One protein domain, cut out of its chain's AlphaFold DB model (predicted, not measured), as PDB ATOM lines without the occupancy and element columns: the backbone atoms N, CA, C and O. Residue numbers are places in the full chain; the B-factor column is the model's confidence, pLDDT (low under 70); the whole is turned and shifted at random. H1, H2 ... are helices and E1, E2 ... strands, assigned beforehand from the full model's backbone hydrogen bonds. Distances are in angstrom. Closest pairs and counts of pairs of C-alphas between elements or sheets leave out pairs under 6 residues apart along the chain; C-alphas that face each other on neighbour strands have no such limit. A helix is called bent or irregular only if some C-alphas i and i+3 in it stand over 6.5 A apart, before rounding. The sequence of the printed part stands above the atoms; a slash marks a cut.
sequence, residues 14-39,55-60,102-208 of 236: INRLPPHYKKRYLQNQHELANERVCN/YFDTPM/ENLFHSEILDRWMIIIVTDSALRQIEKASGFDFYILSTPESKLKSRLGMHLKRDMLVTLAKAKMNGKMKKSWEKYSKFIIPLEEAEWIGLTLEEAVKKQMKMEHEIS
ATOM      1  N   ILE A  14      59.518  44.426 -18.512       93.31
ATOM      2  CA  ILE A  14      58.481  45.469 -18.564       93.31
ATOM      3  C   ILE A  14      59.115  46.862 -18.443       93.31
ATOM      4  O   ILE A  14      58.728  47.776 -19.173       93.31
ATOM      5  N   ASN A  15      60.128  47.031 -17.590       92.88
ATOM      6  CA  ASN A  15      60.860  48.294 -17.477       92.88
ATOM      7  C   ASN A  15      61.634  48.647 -18.758       92.88
ATOM      8  O   ASN A  15      61.751  49.832 -19.061       92.88
ATOM      9  N   ARG A  16      62.070  47.663 -19.552       95.00
ATOM     10  CA  ARG A  16      62.743  47.872 -20.848       95.00
ATOM     11  C   ARG A  16      61.793  48.114 -22.029       95.00
ATOM     12  O   ARG A  16      62.253  48.545 -23.081       95.00
ATOM     13  N   LEU A  17      60.481  47.890 -21.873       96.31
ATOM     14  CA  LEU A  17      59.508  48.130 -22.949       96.31
ATOM     15  C   LEU A  17      59.508  49.596 -23.430       96.31
ATOM     16  O   LEU A  17      59.704  50.505 -22.607       96.31
ATOM     17  N   PRO A  18      59.194  49.847 -24.719       97.06
ATOM     18  CA  PRO A  18      59.169  51.196 -25.271       97.06
ATOM     19  C   PRO A  18      58.225  52.152 -24.522       97.06
ATOM     20  O   PRO A  18      57.134  51.753 -24.095       97.06
ATOM     21  N   PRO A  19      58.594  53.442 -24.392       96.12
ATOM     22  CA  PRO A  19      57.813  54.414 -23.627       96.12
ATOM     23  C   PRO A  19      56.438  54.686 -24.252       96.12
ATOM     24  O   PRO A  19      55.449  54.800 -23.525       96.12
ATOM     25  N   HIS A  20      56.347  54.722 -25.586       95.69
ATOM     26  CA  HIS A  20      55.083  54.933 -26.299       95.69
ATOM     27  C   HIS A  20      54.080  53.799 -26.033       95.69
ATOM     28  O   HIS A  20      52.898  54.063 -25.804       95.69
ATOM     29  N   TYR A  21      54.552  52.548 -25.964       96.19
ATOM     30  CA  TYR A  21      53.715  51.398 -25.628       96.19
ATOM     31  C   TYR A  21      53.176  51.505 -24.198       96.19
ATOM     32  O   TYR A  21      51.974  51.366 -23.982       96.19
ATOM     33  N   LYS A  22      54.039  51.828 -23.224       95.06
ATOM     34  CA  LYS A  22      53.637  51.997 -21.817       95.06
ATOM     35  C   LYS A  22      52.585  53.088 -21.650       95.06
ATOM     36  O   LYS A  22      51.573  52.860 -20.992       95.06
ATOM     37  N   LYS A  23      52.798  54.255 -22.269       94.75
ATOM     38  CA  LYS A  23      51.854  55.380 -22.220       94.75
ATOM     39  C   LYS A  23      50.485  54.973 -22.764       94.75
ATOM     40  O   LYS A  23      49.474  55.202 -22.108       94.75
ATOM     41  N   ARG A  24      50.464  54.315 -23.926       93.38
ATOM     42  CA  ARG A  24      49.237  53.832 -24.571       93.38
ATOM     43  C   ARG A  24      48.535  52.755 -23.745       93.38
ATOM     44  O   ARG A  24      47.328  52.827 -23.556       93.38
ATOM     45  N   TYR A  25      49.287  51.805 -23.194       93.12
ATOM     46  CA  TYR A  25      48.750  50.772 -22.311       93.12
ATOM     47  C   TYR A  25      48.043  51.389 -21.098       93.12
ATOM     48  O   TYR A  25      46.905  51.027 -20.807       93.12
ATOM     49  N   LEU A  26      48.676  52.359 -20.428       92.88
ATOM     50  CA  LEU A  26      48.077  53.072 -19.296       92.88
ATOM     51  C   LEU A  26      46.834  53.870 -19.708       92.88
ATOM     52  O   LEU A  26      45.823  53.817 -19.010       92.88
ATOM     53  N   GLN A  27      46.884  54.554 -20.854       92.06
ATOM     54  CA  GLN A  27      45.742  55.292 -21.387       92.06
ATOM     55  C   GLN A  27      44.540  54.373 -21.645       92.06
ATOM     56  O   GLN A  27      43.437  54.684 -21.208       92.06
ATOM     57  N   ASN A  28      44.752  53.209 -22.261       89.38
ATOM     58  CA  ASN A  28      43.681  52.241 -22.496       89.38
ATOM     59  C   ASN A  28      43.079  51.712 -21.187       89.38
ATOM     60  O   ASN A  28      41.866  51.554 -21.083       89.38
ATOM     61  N   GLN A  29      43.904  51.437 -20.167       86.38
ATOM     62  CA  GLN A  29      43.398  51.008 -18.856       86.38
ATOM     63  C   GLN A  29      42.531  52.096 -18.211       86.38
ATOM     64  O   GLN A  29      41.488  51.790 -17.635       86.38
ATOM     65  N   HIS A  30      42.936  53.358 -18.342       83.44
ATOM     66  CA  HIS A  30      42.171  54.500 -17.853       83.44
ATOM     67  C   HIS A  30      40.852  54.685 -18.618       83.44
ATOM     68  O   HIS A  30      39.808  54.870 -18.004       83.44
ATOM     69  N   GLU A  31      40.855  54.560 -19.947       83.19
ATOM     70  CA  GLU A  31      39.634  54.605 -20.764       83.19
ATOM     71  C   GLU A  31      38.654  53.483 -20.394       83.19
ATOM     72  O   GLU A  31      37.464  53.735 -20.216       83.19
ATOM     73  N   LEU A  32      39.155  52.261 -20.197       80.00
ATOM     74  CA  LEU A  32      38.351  51.132 -19.724       80.00
ATOM     75  C   LEU A  32      37.800  51.350 -18.309       80.00
ATOM     76  O   LEU A  32      36.726  50.839 -17.997       80.00
ATOM     77  N   ALA A  33      38.522  52.068 -17.446       71.62
ATOM     78  CA  ALA A  33      38.037  52.440 -16.120       71.62
ATOM     79  C   ALA A  33      36.939  53.512 -16.206       71.62
ATOM     80  O   ALA A  33      35.918  53.382 -15.537       71.62
ATOM     81  N   ASN A  34      37.099  54.505 -17.082       68.69
ATOM     82  CA  ASN A  34      36.126  55.581 -17.278       68.69
ATOM     83  C   ASN A  34      34.846  55.109 -17.971       68.69
ATOM     84  O   ASN A  34      33.772  55.562 -17.600       68.69
ATOM     85  N   GLU A  35      34.913  54.140 -18.893       66.94
ATOM     86  CA  GLU A  35      33.706  53.461 -19.398       66.94
ATOM     87  C   GLU A  35      32.874  52.849 -18.258       66.94
ATOM     88  O   GLU A  35      31.672  52.638 -18.420       66.94
ATOM     89  N   ARG A  36      33.499  52.565 -17.103       58.81
ATOM     90  CA  ARG A  36      32.816  52.031 -15.923       58.81
ATOM     91  C   ARG A  36      32.296  53.061 -14.937       58.81
ATOM     92  O   ARG A  36      31.660  52.676 -13.960       58.81
ATOM     93  N   VAL A  37      32.529  54.335 -15.183       56.97
ATOM     94  CA  VAL A  37      31.979  55.410 -14.370       56.97
ATOM     95  C   VAL A  37      31.054  56.183 -15.291       56.97
ATOM     96  O   VAL A  37      31.516  56.980 -16.103       56.97
ATOM     97  N   CYS A  38      29.745  55.921 -15.235       52.75
ATOM     98  CA  CYS A  38      28.834  56.825 -15.930       52.75
ATOM     99  C   CYS A  38      28.938  58.206 -15.281       52.75
ATOM    100  O   CYS A  38      29.175  58.320 -14.075       52.75
ATOM    101  N   ASN A  39      28.782  59.240 -16.107       54.69
ATOM    102  CA  ASN A  39      28.834  60.636 -15.695       54.69
ATOM    103  C   ASN A  39      27.987  60.823 -14.434       54.69
ATOM    104  O   ASN A  39      26.763  60.705 -14.485       54.69
ATOM    105  N   TYR A  55      24.915  58.325  -5.538       69.31
ATOM    106  CA  TYR A  55      25.052  57.104  -6.325       69.31
ATOM    107  C   TYR A  55      25.896  57.353  -7.575       69.31
ATOM    108  O   TYR A  55      25.870  58.442  -8.156       69.31
ATOM    109  N   PHE A  56      26.613  56.311  -7.991       69.31
ATOM    110  CA  PHE A  56      27.336  56.255  -9.256       69.31
ATOM    111  C   PHE A  56      26.678  55.216 -10.153       69.31
ATOM    112  O   PHE A  56      26.477  54.068  -9.750       69.31
ATOM    113  N   ASP A  57      26.388  55.612 -11.382       68.88
ATOM    114  CA  ASP A  57      25.920  54.695 -12.407       68.88
ATOM    115  C   ASP A  57      27.076  53.756 -12.785       68.88
ATOM    116  O   ASP A  57      28.110  54.165 -13.324       68.88
ATOM    117  N   THR A  58      26.915  52.478 -12.453       73.44
ATOM    118  CA  THR A  58      27.881  51.417 -12.756       73.44
ATOM    119  C   THR A  58      27.464  50.735 -14.059       73.44
ATOM    120  O   THR A  58      26.287  50.406 -14.220       73.44
ATOM    121  N   PRO A  59      28.378  50.491 -15.015       78.31
ATOM    122  CA  PRO A  59      28.022  49.829 -16.258       78.31
ATOM    123  C   PRO A  59      27.615  48.383 -15.989       78.31
ATOM    124  O   PRO A  59      28.041  47.744 -15.019       78.31
ATOM    125  N   MET A  60      26.878  47.818 -16.935       82.31
ATOM    126  CA  MET A  60      26.625  46.387 -16.935       82.31
ATOM    127  C   MET A  60      27.931  45.606 -17.111       82.31
ATOM    128  O   MET A  60      28.789  45.944 -17.930       82.31
ATOM    129  N   GLU A 102      28.339  35.465 -40.287       97.56
ATOM    130  CA  GLU A 102      29.568  35.438 -41.082       97.56
ATOM    131  C   GLU A 102      29.438  36.362 -42.287       97.56
ATOM    132  O   GLU A 102      28.594  36.137 -43.153       97.56
ATOM    133  N   ASN A 103      30.302  37.374 -42.367       97.88
ATOM    134  CA  ASN A 103      30.304  38.316 -43.480       97.88
ATOM    135  C   ASN A 103      31.672  38.356 -44.169       97.88
ATOM    136  O   ASN A 103      32.725  38.206 -43.542       97.88
ATOM    137  N   LEU A 104      31.638  38.587 -45.481       97.75
ATOM    138  CA  LEU A 104      32.815  38.745 -46.325       97.75
ATOM    139  C   LEU A 104      33.233  40.222 -46.371       97.75
ATOM    140  O   LEU A 104      32.460  41.078 -46.796       97.75
ATOM    141  N   PHE A 105      34.472  40.511 -45.981       97.81
ATOM    142  CA  PHE A 105      35.059  41.850 -46.022       97.81
ATOM    143  C   PHE A 105      36.264  41.894 -46.954       97.81
ATOM    144  O   PHE A 105      37.060  40.957 -47.006       97.81
ATOM    145  N   HIS A 106      36.436  43.022 -47.633       97.25
ATOM    146  CA  HIS A 106      37.653  43.347 -48.364       97.25
ATOM    147  C   HIS A 106      38.412  44.452 -47.633       97.25
ATOM    148  O   HIS A 106      37.820  45.467 -47.261       97.25
ATOM    149  N   SER A 107      39.717  44.266 -47.444       96.94
ATOM    150  CA  SER A 107      40.609  45.318 -46.954       96.94
ATOM    151  C   SER A 107      41.421  45.876 -48.114       96.94
ATOM    152  O   SER A 107      42.134  45.136 -48.785       96.94
ATOM    153  N   GLU A 108      41.344  47.186 -48.333       94.69
ATOM    154  CA  GLU A 108      42.084  47.876 -49.392       94.69
ATOM    155  C   GLU A 108      43.554  48.092 -49.026       94.69
ATOM    156  O   GLU A 108      44.427  48.147 -49.897       94.69
ATOM    157  N   ILE A 109      43.841  48.247 -47.731       95.81
ATOM    158  CA  ILE A 109      45.208  48.406 -47.229       95.81
ATOM    159  C   ILE A 109      45.962  47.077 -47.331       95.81
ATOM    160  O   ILE A 109      47.101  47.048 -47.796       95.81
ATOM    161  N   LEU A 110      45.321  45.981 -46.913       95.62
ATOM    162  CA  LEU A 110      45.926  44.645 -46.913       95.62
ATOM    163  C   LEU A 110      45.751  43.892 -48.240       95.62
ATOM    164  O   LEU A 110      46.398  42.865 -48.417       95.62
ATOM    165  N   ASP A 111      44.901  44.395 -49.141       95.44
ATOM    166  CA  ASP A 111      44.631  43.845 -50.478       95.44
ATOM    167  C   ASP A 111      44.180  42.373 -50.439       95.44
ATOM    168  O   ASP A 111      44.704  41.506 -51.141       95.44
ATOM    169  N   ARG A 112      43.252  42.058 -49.524       96.81
ATOM    170  CA  ARG A 112      42.751  40.692 -49.320       96.81
ATOM    171  C   ARG A 112      41.296  40.650 -48.871       96.81
ATOM    172  O   ARG A 112      40.834  41.508 -48.113       96.81
ATOM    173  N   TRP A 113      40.617  39.584 -49.282       97.81
ATOM    174  CA  TRP A 113      39.286  39.210 -48.810       97.81
ATOM    175  C   TRP A 113      39.386  38.350 -47.545       97.81
ATOM    176  O   TRP A 113      40.274  37.507 -47.427       97.81
ATOM    177  N   MET A 114      38.496  38.573 -46.582       97.31
ATOM    178  CA  MET A 114      38.463  37.874 -45.297       97.31
ATOM    179  C   MET A 114      37.017  37.594 -44.899       97.31
ATOM    180  O   MET A 114      36.172  38.481 -44.975       97.31
ATOM    181  N   ILE A 115      36.747  36.381 -44.425       98.00
ATOM    182  CA  ILE A 115      35.469  36.037 -43.799       98.00
ATOM    183  C   ILE A 115      35.627  36.269 -42.297       98.00
ATOM    184  O   ILE A 115      36.549  35.732 -41.680       98.00
ATOM    185  N   ILE A 116      34.773  37.113 -41.717       97.62
ATOM    186  CA  ILE A 116      34.825  37.469 -40.298       97.62
ATOM    187  C   ILE A 116      33.430  37.322 -39.698       97.62
ATOM    188  O   ILE A 116      32.446  37.804 -40.258       97.62
ATOM    189  N   ILE A 117      33.365  36.696 -38.524       98.00
ATOM    190  CA  ILE A 117      32.144  36.648 -37.722       98.00
ATOM    191  C   ILE A 117      31.929  38.017 -37.070       98.00
ATOM    192  O   ILE A 117      32.790  38.520 -36.335       98.00
ATOM    193  N   VAL A 118      30.768  38.602 -37.327       97.62
ATOM    194  CA  VAL A 118      30.362  39.943 -36.911       97.62
ATOM    195  C   VAL A 118      28.983  39.938 -36.264       97.62
ATOM    196  O   VAL A 118      28.189  39.018 -36.449       97.62
ATOM    197  N   THR A 119      28.702  40.986 -35.497       97.69
ATOM    198  CA  THR A 119      27.359  41.305 -34.998       97.69
ATOM    199  C   THR A 119      26.703  42.374 -35.871       97.69
ATOM    200  O   THR A 119      27.393  43.132 -36.559       97.69
ATOM    201  N   ASP A 120      25.372  42.491 -35.819       96.19
ATOM    202  CA  ASP A 120      24.641  43.552 -36.536       96.19
ATOM    203  C   ASP A 120      25.114  44.956 -36.113       96.19
ATOM    204  O   ASP A 120      25.356  45.830 -36.944       96.19
ATOM    205  N   SER A 121      25.369  45.161 -34.817       95.12
ATOM    206  CA  SER A 121      25.917  46.425 -34.316       95.12
ATOM    207  C   SER A 121      27.305  46.741 -34.873       95.12
ATOM    208  O   SER A 121      27.588  47.904 -35.164       95.12
ATOM    209  N   ALA A 122      28.171  45.738 -35.049       96.44
ATOM    210  CA  ALA A 122      29.478  45.941 -35.668       96.44
ATOM    211  C   ALA A 122      29.337  46.369 -37.137       96.44
ATOM    212  O   ALA A 122      30.018  47.299 -37.563       96.44
ATOM    213  N   LEU A 123      28.412  45.760 -37.889       97.06
ATOM    214  CA  LEU A 123      28.119  46.153 -39.271       97.06
ATOM    215  C   LEU A 123      27.652  47.607 -39.364       97.06
ATOM    216  O   LEU A 123      28.231  48.381 -40.122       97.06
ATOM    217  N   ARG A 124      26.711  48.021 -38.510       97.06
ATOM    218  CA  ARG A 124      26.255  49.422 -38.442       97.06
ATOM    219  C   ARG A 124      27.393  50.394 -38.132       97.06
ATOM    220  O   ARG A 124      27.427  51.503 -38.661       97.06
ATOM    221  N   GLN A 125      28.331  50.009 -37.265       96.94
ATOM    222  CA  GLN A 125      29.508  50.833 -36.969       96.94
ATOM    223  C   GLN A 125      30.461  50.926 -38.166       96.94
ATOM    224  O   GLN A 125      31.010  51.998 -38.413       96.94
ATOM    225  N   ILE A 126      30.639  49.831 -38.910       97.25
ATOM    226  CA  ILE A 126      31.456  49.795 -40.128       97.25
ATOM    227  C   ILE A 126      30.855  50.696 -41.209       97.25
ATOM    228  O   ILE A 126      31.571  51.506 -41.800       97.25
ATOM    229  N   GLU A 127      29.542  50.611 -41.420       97.12
ATOM    230  CA  GLU A 127      28.807  51.483 -42.339       97.12
ATOM    231  C   GLU A 127      28.932  52.953 -41.927       97.12
ATOM    232  O   GLU A 127      29.271  53.805 -42.749       97.12
ATOM    233  N   LYS A 128      28.758  53.255 -40.633       97.38
ATOM    234  CA  LYS A 128      28.917  54.612 -40.089       97.38
ATOM    235  C   LYS A 128      30.334  55.162 -40.266       97.38
ATOM    236  O   LYS A 128      30.503  56.363 -40.456       97.38
ATOM    237  N   ALA A 129      31.347  54.301 -40.190       95.69
ATOM    238  CA  ALA A 129      32.744  54.654 -40.424       95.69
ATOM    239  C   ALA A 129      33.123  54.676 -41.918       95.69
ATOM    240  O   ALA A 129      34.305  54.822 -42.221       95.69
ATOM    241  N   SER A 130      32.146  54.513 -42.821       93.00
ATOM    242  CA  SER A 130      32.293  54.515 -44.283       93.00
ATOM    243  C   SER A 130      33.322  53.521 -44.837       93.00
ATOM    244  O   SER A 130      33.914  53.745 -45.895       93.00
ATOM    245  N   GLY A 131      33.527  52.395 -44.148       94.69
ATOM    246  CA  GLY A 131      34.361  51.299 -44.636       94.69
ATOM    247  C   GLY A 131      35.015  50.473 -43.532       94.69
ATOM    248  O   GLY A 131      35.225  50.933 -42.409       94.69
ATOM    249  N   PHE A 132      35.390  49.241 -43.879       96.81
ATOM    250  CA  PHE A 132      35.998  48.289 -42.946       96.81
ATOM    251  C   PHE A 132      37.350  48.774 -42.400       96.81
ATOM    252  O   PHE A 132      37.540  48.866 -41.189       96.81
ATOM    253  N   ASP A 133      38.272  49.157 -43.283       96.88
ATOM    254  CA  ASP A 133      39.597  49.643 -42.881       96.88
ATOM    255  C   ASP A 133      39.496  50.930 -42.044       96.88
ATOM    256  O   ASP A 133      40.195  51.093 -41.042       96.88
ATOM    257  N   PHE A 134      38.573  51.830 -42.406       96.88
ATOM    258  CA  PHE A 134      38.316  53.048 -41.635       96.88
ATOM    259  C   PHE A 134      37.773  52.741 -40.248       96.88
ATOM    260  O   PHE A 134      38.237  53.340 -39.280       96.88
ATOM    261  N   TYR A 135      36.841  51.798 -40.126       97.31
ATOM    262  CA  TYR A 135      36.326  51.356 -38.835       97.31
ATOM    263  C   TYR A 135      37.452  50.874 -37.912       97.31
ATOM    264  O   TYR A 135      37.572  51.355 -36.785       97.31
ATOM    265  N   ILE A 136      38.332  49.995 -38.400       97.56
ATOM    266  CA  ILE A 136      39.440  49.445 -37.607       97.56
ATOM    267  C   ILE A 136      40.443  50.537 -37.192       97.56
ATOM    268  O   ILE A 136      40.870  50.604 -36.032       97.56
ATOM    269  N   LEU A 137      40.816  51.429 -38.115       96.94
ATOM    270  CA  LEU A 137      41.787  52.492 -37.846       96.94
ATOM    271  C   LEU A 137      41.228  53.592 -36.931       96.94
ATOM    272  O   LEU A 137      41.924  54.015 -36.004       96.94
ATOM    273  N   SER A 138      39.976  54.004 -37.134       95.94
ATOM    274  CA  SER A 138      39.322  55.066 -36.353       95.94
ATOM    275  C   SER A 138      38.900  54.624 -34.952       95.94
ATOM    276  O   SER A 138      38.970  55.419 -34.015       95.94
ATOM    277  N   THR A 139      38.504  53.361 -34.772       95.19
ATOM    278  CA  THR A 139      38.015  52.864 -33.479       95.19
ATOM    279  C   THR A 139      39.164  52.750 -32.467       95.19
ATOM    280  O   THR A 139      40.179  52.111 -32.767       95.19
ATOM    281  N   PRO A 140      39.058  53.336 -31.259       92.81
ATOM    282  CA  PRO A 140      40.095  53.204 -30.237       92.81
ATOM    283  C   PRO A 140      40.175  51.768 -29.704       92.81
ATOM    284  O   PRO A 140      39.207  51.008 -29.754       92.81
ATOM    285  N   GLU A 141      41.335  51.394 -29.163       91.75
ATOM    286  CA  GLU A 141      41.623  50.011 -28.735       91.75
ATOM    287  C   GLU A 141      40.659  49.532 -27.648       91.75
ATOM    288  O   GLU A 141      40.166  48.404 -27.697       91.75
ATOM    289  N   SER A 142      40.329  50.432 -26.718       89.44
ATOM    290  CA  SER A 142      39.398  50.213 -25.611       89.44
ATOM    291  C   SER A 142      38.001  49.795 -26.081       89.44
ATOM    292  O   SER A 142      37.367  48.954 -25.447       89.44
ATOM    293  N   LYS A 143      37.537  50.327 -27.225       91.12
ATOM    294  CA  LYS A 143      36.196  50.058 -27.775       91.12
ATOM    295  C   LYS A 143      36.146  48.850 -28.699       91.12
ATOM    296  O   LYS A 143      35.113  48.192 -28.767       91.12
ATOM    297  N   LEU A 144      37.245  48.543 -29.387       91.75
ATOM    298  CA  LEU A 144      37.278  47.451 -30.360       91.75
ATOM    299  C   LEU A 144      37.062  46.079 -29.697       91.75
ATOM    300  O   LEU A 144      36.427  45.209 -30.289       91.75
ATOM    301  N   LYS A 145      37.579  45.896 -28.469       91.19
ATOM    302  CA  LYS A 145      37.389  44.710 -27.597       91.19
ATOM    303  C   LYS A 145      37.591  43.353 -28.304       91.19
ATOM    304  O   LYS A 145      37.036  42.337 -27.889       91.19
ATOM    305  N   SER A 146      38.424  43.335 -29.347       95.25
ATOM    306  CA  SER A 146      38.726  42.172 -30.181       95.25
ATOM    307  C   SER A 146      40.209  42.112 -30.523       95.25
ATOM    308  O   SER A 146      40.793  43.067 -31.043       95.25
ATOM    309  N   ARG A 147      40.811  40.950 -30.279       95.50
ATOM    310  CA  ARG A 147      42.213  40.673 -30.582       95.50
ATOM    311  C   ARG A 147      42.490  40.578 -32.077       95.50
ATOM    312  O   ARG A 147      43.486  41.132 -32.535       95.50
ATOM    313  N   LEU A 148      41.587  39.954 -32.837       96.75
ATOM    314  CA  LEU A 148      41.627  39.960 -34.300       96.75
ATOM    315  C   LEU A 148      41.643  41.398 -34.831       96.75
ATOM    316  O   LEU A 148      42.501  41.745 -35.641       96.75
ATOM    317  N   GLY A 149      40.736  42.245 -34.334       96.88
ATOM    318  CA  GLY A 149      40.663  43.649 -34.736       96.88
ATOM    319  C   GLY A 149      41.964  44.406 -34.462       96.88
ATOM    320  O   GLY A 149      42.454  45.130 -35.327       96.88
ATOM    321  N   MET A 150      42.575  44.183 -33.295       97.00
ATOM    322  CA  MET A 150      43.863  44.790 -32.950       97.00
ATOM    323  C   MET A 150      45.012  44.305 -33.842       97.00
ATOM    324  O   MET A 150      45.870  45.103 -34.217       97.00
ATOM    325  N   HIS A 151      45.026  43.024 -34.224       97.00
ATOM    326  CA  HIS A 151      46.017  42.494 -35.162       97.00
ATOM    327  C   HIS A 151      45.873  43.119 -36.548       97.00
ATOM    328  O   HIS A 151      46.864  43.584 -37.104       97.00
ATOM    329  N   LEU A 152      44.644  43.203 -37.067       97.75
ATOM    330  CA  LEU A 152      44.366  43.868 -38.339       97.75
ATOM    331  C   LEU A 152      44.786  45.336 -38.297       97.75
ATOM    332  O   LEU A 152      45.450  45.807 -39.215       97.75
ATOM    333  N   LYS A 153      44.482  46.038 -37.200       97.81
ATOM    334  CA  LYS A 153      44.895  47.428 -36.996       97.81
ATOM    335  C   LYS A 153      46.412  47.586 -37.056       97.81
ATOM    336  O   LYS A 153      46.904  48.468 -37.756       97.81
ATOM    337  N   ARG A 154      47.152  46.732 -36.344       97.62
ATOM    338  CA  ARG A 154      48.620  46.723 -36.361       97.62
ATOM    339  C   ARG A 154      49.150  46.470 -37.770       97.62
ATOM    340  O   ARG A 154      49.997  47.224 -38.237       97.62
ATOM    341  N   ASP A 155      48.641  45.449 -38.453       97.69
ATOM    342  CA  ASP A 155      49.087  45.088 -39.799       97.69
ATOM    343  C   ASP A 155      48.825  46.233 -40.795       97.69
ATOM    344  O   ASP A 155      49.730  46.624 -41.532       97.69
ATOM    345  N   MET A 156      47.643  46.858 -40.752       97.25
ATOM    346  CA  MET A 156      47.317  48.033 -41.570       97.25
ATOM    347  C   MET A 156      48.281  49.197 -41.302       97.25
ATOM    348  O   MET A 156      48.870  49.741 -42.231       97.25
ATOM    349  N   LEU A 157      48.519  49.552 -40.039       97.50
ATOM    350  CA  LEU A 157      49.419  50.657 -39.693       97.50
ATOM    351  C   LEU A 157      50.869  50.380 -40.109       97.50
ATOM    352  O   LEU A 157      51.537  51.264 -40.643       97.50
ATOM    353  N   VAL A 158      51.342  49.144 -39.936       97.38
ATOM    354  CA  VAL A 158      52.680  48.721 -40.371       97.38
ATOM    355  C   VAL A 158      52.810  48.773 -41.894       97.38
ATOM    356  O   VAL A 158      53.828  49.245 -42.398       97.38
ATOM    357  N   THR A 159      51.802  48.321 -42.646       96.38
ATOM    358  CA  THR A 159      51.828  48.403 -44.118       96.38
ATOM    359  C   THR A 159      51.853  49.850 -44.609       96.38
ATOM    360  O   THR A 159      52.675  50.171 -45.467       96.38
ATOM    361  N   LEU A 160      51.056  50.742 -44.008       95.88
ATOM    362  CA  LEU A 160      51.071  52.174 -44.317       95.88
ATOM    363  C   LEU A 160      52.431  52.816 -43.998       95.88
ATOM    364  O   LEU A 160      52.977  53.551 -44.824       95.88
ATOM    365  N   ALA A 161      53.017  52.501 -42.840       96.06
ATOM    366  CA  ALA A 161      54.330  53.009 -42.446       96.06
ATOM    367  C   ALA A 161      55.439  52.536 -43.403       96.06
ATOM    368  O   ALA A 161      56.233  53.344 -43.885       96.06
ATOM    369  N   LYS A 162      55.462  51.239 -43.747       95.12
ATOM    370  CA  LYS A 162      56.423  50.666 -44.706       95.12
ATOM    371  C   LYS A 162      56.259  51.249 -46.106       95.12
ATOM    372  O   LYS A 162      57.252  51.538 -46.765       95.12
ATOM    373  N   ALA A 163      55.023  51.437 -46.562       92.75
ATOM    374  CA  ALA A 163      54.749  52.038 -47.860       92.75
ATOM    375  C   ALA A 163      55.291  53.469 -47.950       92.75
ATOM    376  O   ALA A 163      55.912  53.816 -48.955       92.75
ATOM    377  N   LYS A 164      55.114  54.264 -46.885       91.62
ATOM    378  CA  LYS A 164      55.656  55.623 -46.794       91.62
ATOM    379  C   LYS A 164      57.185  55.631 -46.797       91.62
ATOM    380  O   LYS A 164      57.767  56.410 -47.540       91.62
ATOM    381  N   MET A 165      57.822  54.742 -46.031       90.31
ATOM    382  CA  MET A 165      59.287  54.607 -46.011       90.31
ATOM    383  C   MET A 165      59.857  54.206 -47.378       90.31
ATOM    384  O   MET A 165      60.883  54.727 -47.798       90.31
ATOM    385  N   ASN A 166      59.174  53.307 -48.088       90.50
ATOM    386  CA  ASN A 166      59.629  52.790 -49.378       90.50
ATOM    387  C   ASN A 166      59.234  53.674 -50.577       90.50
ATOM    388  O   ASN A 166      59.582  53.333 -51.706       90.50
ATOM    389  N   GLY A 167      58.442  54.734 -50.377       87.75
ATOM    390  CA  GLY A 167      57.899  55.571 -51.457       87.75
ATOM    391  C   GLY A 167      56.881  54.872 -52.376       87.75
ATOM    392  O   GLY A 167      56.515  55.413 -53.413       87.75
ATOM    393  N   LYS A 168      56.398  53.673 -52.016       85.44
ATOM    394  CA  LYS A 168      55.474  52.847 -52.824       85.44
ATOM    395  C   LYS A 168      54.013  53.047 -52.407       85.44
ATOM    396  O   LYS A 168      53.290  52.078 -52.170       85.44
ATOM    397  N   MET A 169      53.583  54.293 -52.237       84.00
ATOM    398  CA  MET A 169      52.234  54.595 -51.756       84.00
ATOM    399  C   MET A 169      51.212  54.523 -52.904       84.00
ATOM    400  O   MET A 169      51.363  55.207 -53.915       84.00
ATOM    401  N   LYS A 170      50.168  53.691 -52.767       88.31
ATOM    402  CA  LYS A 170      49.046  53.643 -53.723       88.31
ATOM    403  C   LYS A 170      48.200  54.924 -53.601       88.31
ATOM    404  O   LYS A 170      47.960  55.385 -52.488       88.31
ATOM    405  N   LYS A 171      47.664  55.438 -54.718       87.88
ATOM    406  CA  LYS A 171      46.756  56.612 -54.739       87.88
ATOM    407  C   LYS A 171      45.515  56.417 -53.857       87.88
ATOM    408  O   LYS A 171      45.093  57.322 -53.151       87.88
ATOM    409  N   SER A 172      44.968  55.200 -53.824       87.38
ATOM    410  CA  SER A 172      43.815  54.856 -52.979       87.38
ATOM    411  C   SER A 172      44.078  55.033 -51.479       87.38
ATOM    412  O   SER A 172      43.131  55.198 -50.713       87.38
ATOM    413  N   TRP A 173      45.344  55.031 -51.043       90.81
ATOM    414  CA  TRP A 173      45.711  55.162 -49.633       90.81
ATOM    415  C   TRP A 173      45.773  56.608 -49.131       90.81
ATOM    416  O   TRP A 173      45.893  56.814 -47.923       90.81
ATOM    417  N   GLU A 174      45.635  57.611 -50.002       90.00
ATOM    418  CA  GLU A 174      45.613  59.034 -49.617       90.00
ATOM    419  C   GLU A 174      44.541  59.330 -48.554       90.00
ATOM    420  O   GLU A 174      44.762  60.109 -47.620       90.00
ATOM    421  N   LYS A 175      43.417  58.607 -48.614       93.19
ATOM    422  CA  LYS A 175      42.317  58.696 -47.646       93.19
ATOM    423  C   LYS A 175      42.698  58.267 -46.219       93.19
ATOM    424  O   LYS A 175      42.077  58.724 -45.262       93.19
ATOM    425  N   TYR A 176      43.742  57.449 -46.060       94.75
ATOM    426  CA  TYR A 176      44.253  56.984 -44.762       94.75
ATOM    427  C   TYR A 176      45.439  57.801 -44.238       94.75
ATOM    428  O   TYR A 176      46.023  57.444 -43.214       94.75
ATOM    429  N   SER A 177      45.786  58.914 -44.890       92.44
ATOM    430  CA  SER A 177      46.904  59.792 -44.507       92.44
ATOM    431  C   SER A 177      46.903  60.193 -43.025       92.44
ATOM    432  O   SER A 177      47.960  60.241 -42.400       92.44
ATOM    433  N   LYS A 178      45.714  60.396 -42.440       94.56
ATOM    434  CA  LYS A 178      45.511  60.760 -41.025       94.56
ATOM    435  C   LYS A 178      46.023  59.716 -40.026       94.56
ATOM    436  O   LYS A 178      46.301  60.064 -38.885       94.56
ATOM    437  N   PHE A 179      46.116  58.450 -40.429       95.44
ATOM    438  CA  PHE A 179      46.460  57.335 -39.540       95.44
ATOM    439  C   PHE A 179      47.920  56.895 -39.663       95.44
ATOM    440  O   PHE A 179      48.308  55.895 -39.067       95.44
ATOM    441  N   ILE A 180      48.736  57.601 -40.445       94.62
ATOM    442  CA  ILE A 180      50.131  57.226 -40.652       94.62
ATOM    443  C   ILE A 180      50.940  57.532 -39.389       94.62
ATOM    444  O   ILE A 180      51.057  58.680 -38.969       94.62
ATOM    445  N   ILE A 181      51.538  56.485 -38.830       95.31
ATOM    446  CA  ILE A 181      52.373  56.500 -37.625       95.31
ATOM    447  C   ILE A 181      53.768  55.962 -38.010       95.31
ATOM    448  O   ILE A 181      53.863  55.196 -38.977       95.31
ATOM    449  N   PRO A 182      54.862  56.343 -37.321       96.69
ATOM    450  CA  PRO A 182      56.180  55.747 -37.545       96.69
ATOM    451  C   PRO A 182      56.167  54.219 -37.415       96.69
ATOM    452  O   PRO A 182      55.427  53.662 -36.603       96.69
ATOM    453  N   LEU A 183      57.021  53.541 -38.191       96.19
ATOM    454  CA  LEU A 183      57.092  52.074 -38.205       96.19
ATOM    455  C   LEU A 183      57.383  51.507 -36.812       96.19
ATOM    456  O   LEU A 183      56.741  50.544 -36.398       96.19
ATOM    457  N   GLU A 184      58.301  52.147 -36.088       95.31
ATOM    458  CA  GLU A 184      58.688  51.744 -34.739       95.31
ATOM    459  C   GLU A 184      57.491  51.707 -33.798       95.31
ATOM    460  O   GLU A 184      57.313  50.716 -33.110       95.31
ATOM    461  N   GLU A 185      56.632  52.728 -33.804       96.06
ATOM    462  CA  GLU A 185      55.444  52.769 -32.949       96.06
ATOM    463  C   GLU A 185      54.344  51.828 -33.448       96.06
ATOM    464  O   GLU A 185      53.702  51.139 -32.650       96.06
ATOM    465  N   ALA A 186      54.138  51.768 -34.770       96.50
ATOM    466  CA  ALA A 186      53.086  50.974 -35.396       96.50
ATOM    467  C   ALA A 186      53.187  49.488 -35.033       96.50
ATOM    468  O   ALA A 186      52.171  48.834 -34.801       96.50
ATOM    469  N   GLU A 187      54.401  48.953 -34.921       96.38
ATOM    470  CA  GLU A 187      54.610  47.548 -34.587       96.38
ATOM    471  C   GLU A 187      54.231  47.154 -33.147       96.38
ATOM    472  O   GLU A 187      54.119  45.956 -32.866       96.38
ATOM    473  N   TRP A 188      54.083  48.109 -32.226       96.75
ATOM    474  CA  TRP A 188      53.701  47.841 -30.829       96.75
ATOM    475  C   TRP A 188      52.206  48.017 -30.565       96.75
ATOM    476  O   TRP A 188      51.721  47.701 -29.477       96.75
ATOM    477  N   ILE A 189      51.458  48.494 -31.557       95.56
ATOM    478  CA  ILE A 189      50.020  48.733 -31.453       95.56
ATOM    479  C   ILE A 189      49.272  47.405 -31.316       95.56
ATOM    480  O   ILE A 189      49.531  46.453 -32.046       95.56
ATOM    481  N   GLY A 190      48.326  47.337 -30.376       91.69
ATOM    482  CA  GLY A 190      47.470  46.163 -30.198       91.69
ATOM    483  C   GLY A 190      48.118  44.920 -29.597       91.69
ATOM    484  O   GLY A 190      47.443  43.897 -29.491       91.69
ATOM    485  N   LEU A 191      49.385  44.994 -29.182       95.56
ATOM    486  CA  LEU A 191      50.026  43.912 -28.441       95.56
ATOM    487  C   LEU A 191      49.526  43.886 -26.997       95.56
ATOM    488  O   LEU A 191      49.531  44.895 -26.286       95.56
ATOM    489  N   THR A 192      49.151  42.699 -26.536       93.94
ATOM    490  CA  THR A 192      48.932  42.444 -25.110       93.94
ATOM    491  C   THR A 192      50.244  42.574 -24.339       93.94
ATOM    492  O   THR A 192      51.326  42.470 -24.915       93.94
ATOM    493  N   LEU A 193      50.169  42.769 -23.019       93.38
ATOM    494  CA  LEU A 193      51.373  42.892 -22.192       93.38
ATOM    495  C   LEU A 193      52.271  41.646 -22.303       93.38
ATOM    496  O   LEU A 193      53.489  41.767 -22.382       93.38
ATOM    497  N   GLU A 194      51.664  40.457 -22.374       92.88
ATOM    498  CA  GLU A 194      52.368  39.180 -22.551       92.88
ATOM    499  C   GLU A 194      53.111  39.119 -23.889       92.88
ATOM    500  O   GLU A 194      54.281  38.740 -23.946       92.88
ATOM    501  N   GLU A 195      52.462  39.537 -24.973       94.69
ATOM    502  CA  GLU A 195      53.100  39.594 -26.286       94.69
ATOM    503  C   GLU A 195      54.171  40.662 -26.381       94.69
ATOM    504  O   GLU A 195      55.185  40.424 -27.025       94.69
ATOM    505  N   ALA A 196      53.959  41.822 -25.764       95.94
ATOM    506  CA  ALA A 196      54.936  42.896 -25.753       95.94
ATOM    507  C   ALA A 196      56.209  42.443 -25.026       95.94
ATOM    508  O   ALA A 196      57.305  42.597 -25.560       95.94
ATOM    509  N   VAL A 197      56.066  41.789 -23.867       94.88
ATOM    510  CA  VAL A 197      57.185  41.164 -23.144       94.88
ATOM    511  C   VAL A 197      57.868  40.109 -24.013       94.88
ATOM    512  O   VAL A 197      59.086  40.141 -24.172       94.88
ATOM    513  N   LYS A 198      57.100  39.209 -24.637       95.00
ATOM    514  CA  LYS A 198      57.649  38.167 -25.517       95.00
ATOM    515  C   LYS A 198      58.383  38.754 -26.728       95.00
ATOM    516  O   LYS A 198      59.443  38.254 -27.097       95.00
ATOM    517  N   LYS A 199      57.839  39.812 -27.335       96.50
ATOM    518  CA  LYS A 199      58.452  40.542 -28.451       96.50
ATOM    519  C   LYS A 199      59.767  41.178 -28.008       96.50
ATOM    520  O   LYS A 199      60.773  40.982 -28.677       96.50
ATOM    521  N   GLN A 200      59.773  41.865 -26.867       96.44
ATOM    522  CA  GLN A 200      60.968  42.496 -26.308       96.44
ATOM    523  C   GLN A 200      62.072  41.472 -26.020       96.44
ATOM    524  O   GLN A 200      63.200  41.652 -26.469       96.44
ATOM    525  N   MET A 201      61.737  40.360 -25.358       95.38
ATOM    526  CA  MET A 201      62.681  39.264 -25.107       95.38
ATOM    527  C   MET A 201      63.246  38.687 -26.408       95.38
ATOM    528  O   MET A 201      64.435  38.389 -26.486       95.38
ATOM    529  N   LYS A 202      62.408  38.539 -27.443       97.12
ATOM    530  CA  LYS A 202      62.850  38.059 -28.755       97.12
ATOM    531  C   LYS A 202      63.850  39.023 -29.400       97.12
ATOM    532  O   LYS A 202      64.880  38.560 -29.877       97.12
ATOM    533  N   MET A 203      63.594  40.333 -29.356       95.69
ATOM    534  CA  MET A 203      64.538  41.330 -29.877       95.69
ATOM    535  C   MET A 203      65.862  41.313 -29.107       95.69
ATOM    536  O   MET A 203      66.924  41.281 -29.716       95.69
ATOM    537  N   GLU A 204      65.818  41.273 -27.774       94.81
ATOM    538  CA  GLU A 204      67.024  41.192 -26.936       94.81
ATOM    539  C   GLU A 204      67.827  39.918 -27.222       94.81
ATOM    540  O   GLU A 204      69.055  39.959 -27.296       94.81
ATOM    541  N   HIS A 205      67.144  38.794 -27.441       94.94
ATOM    542  CA  HIS A 205      67.781  37.538 -27.815       94.94
ATOM    543  C   HIS A 205      68.439  37.612 -29.200       94.94
ATOM    544  O   HIS A 205      69.562  37.142 -29.362       94.94
ATOM    545  N   GLU A 206      67.785  38.223 -30.190       96.06
ATOM    546  CA  GLU A 206      68.339  38.430 -31.536       96.06
ATOM    547  C   GLU A 206      69.553  39.374 -31.516       96.06
ATOM    548  O   GLU A 206      70.582  39.080 -32.132       96.06
ATOM    549  N   ILE A 207      69.488  40.455 -30.735       93.94
ATOM    550  CA  ILE A 207      70.613  41.373 -30.505       93.94
ATOM    551  C   ILE A 207      71.771  40.627 -29.837       93.94
ATOM    552  O   ILE A 207      72.883  40.639 -30.354       93.94
ATOM    553  N   SER A 208      71.508  39.901 -28.750       92.56
ATOM    554  CA  SER A 208      72.534  39.103 -28.065       92.56
ATOM    555  C   SER A 208      73.172  38.103 -29.026       92.56
ATOM    556  O   SER A 208      74.390  38.020 -29.125       92.56
TER     557      SER A 208
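This is residues 14 to 39, 55 to 60 and 102 to 208 of the 236 residues of the protein "39S ribosomal protein L28, mitochondrial" of Schistosoma bovis (UniProt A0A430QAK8). A long helix, H5, runs through the middle of a helical body, with H3 crossing it, the short H7 packed on it and the irregular H6 near H3 and H5. Beyond H3 lie a two-stranded hairpin, E1 and E2, and H2; the long H1 meets the body through the short H4, and residues 202 to 208 of H8 stick out. The 139 printed residues hold eight named helices and two strands, in the order H1 E1 E2 H2 H3 H4 H5 H6 H7 H8. The sheet, E1 - E2, is antiparallel, and the class is mostly helix. The whole is only just compact, close to loose, with a radius of gyration of the C-alphas of 17.0 A and spans of 53 by 40 by 27 A.

H1, residues 19 to 34, touches H4, residues 141 to 144, with its residues 28 to 32 alone; the closest C-alphas, of Asn 28 and Ser 142, are 5.7 A apart. E1, residues 102 to 107, and E2, residues 112 to 119, form a hairpin, antiparallel at 139 degrees, with N 105 and O 114 at 2.8 A and N 103 and O 116 at 3.0 A, within hydrogen-bond range. E2 bends by 51 degrees at residue 115. H2, residues 120 to 128, and H3, residues 132 to 138, touch only at the corner by their link; the closest C-alphas, of Ile 126 and Tyr 135, are 5.3 A apart. H5, residues 147 to 165, touches H3 with its residues 149 to 156 alone, about perpendicular at 84 degrees; the closest C-alphas, of Ile 136 and Lys 153, are 5.8 A apart. H6, residues 171 to 179, is irregular, with C-alphas 175 and 178 at 7.6 A; it is close to H3 but not clearly touching, C-alphas of Leu 137 and Phe 179 at 6.9 A being the closest. H7, residues 183 to 186, touches H5, with the closest C-alphas, of Ala 161 and Leu 183, 5.1 A apart. H8, residues 193 to 208, is apart from H1, but only just: their closest C-alphas are 8.3 A apart. Every O i to N i+4 pair is within hydrogen-bond range in H1, H2, H3, H5 and H8; H6 has 0 of 5, beside 4 of 6 O i to N i+3 pairs, and H4 and H7 are too short for such a pair.

H1 begins at C-alpha 19 (57.813, 54.414, -23.627) and is 22.6 A long. E2 measures 21.0 A. H5, 26.9 A long, begins at C-alpha 147 (42.213, 40.673, -30.582). H8, 22.3 A long, ends at C-alpha 208 (72.534, 39.103, -28.065).

The C-alphas farthest apart, of Tyr 55 and Gly 167, are 55.8 A apart. Residues 40 to 54 and 61 to 101 are not printed; the gaps between C-alphas are 10.7 A and 26.7 A. No link printed whole is long. The mean pLDDT of the printed part is 92.0; residues 34 to 39 and 55 to 57 are under 70.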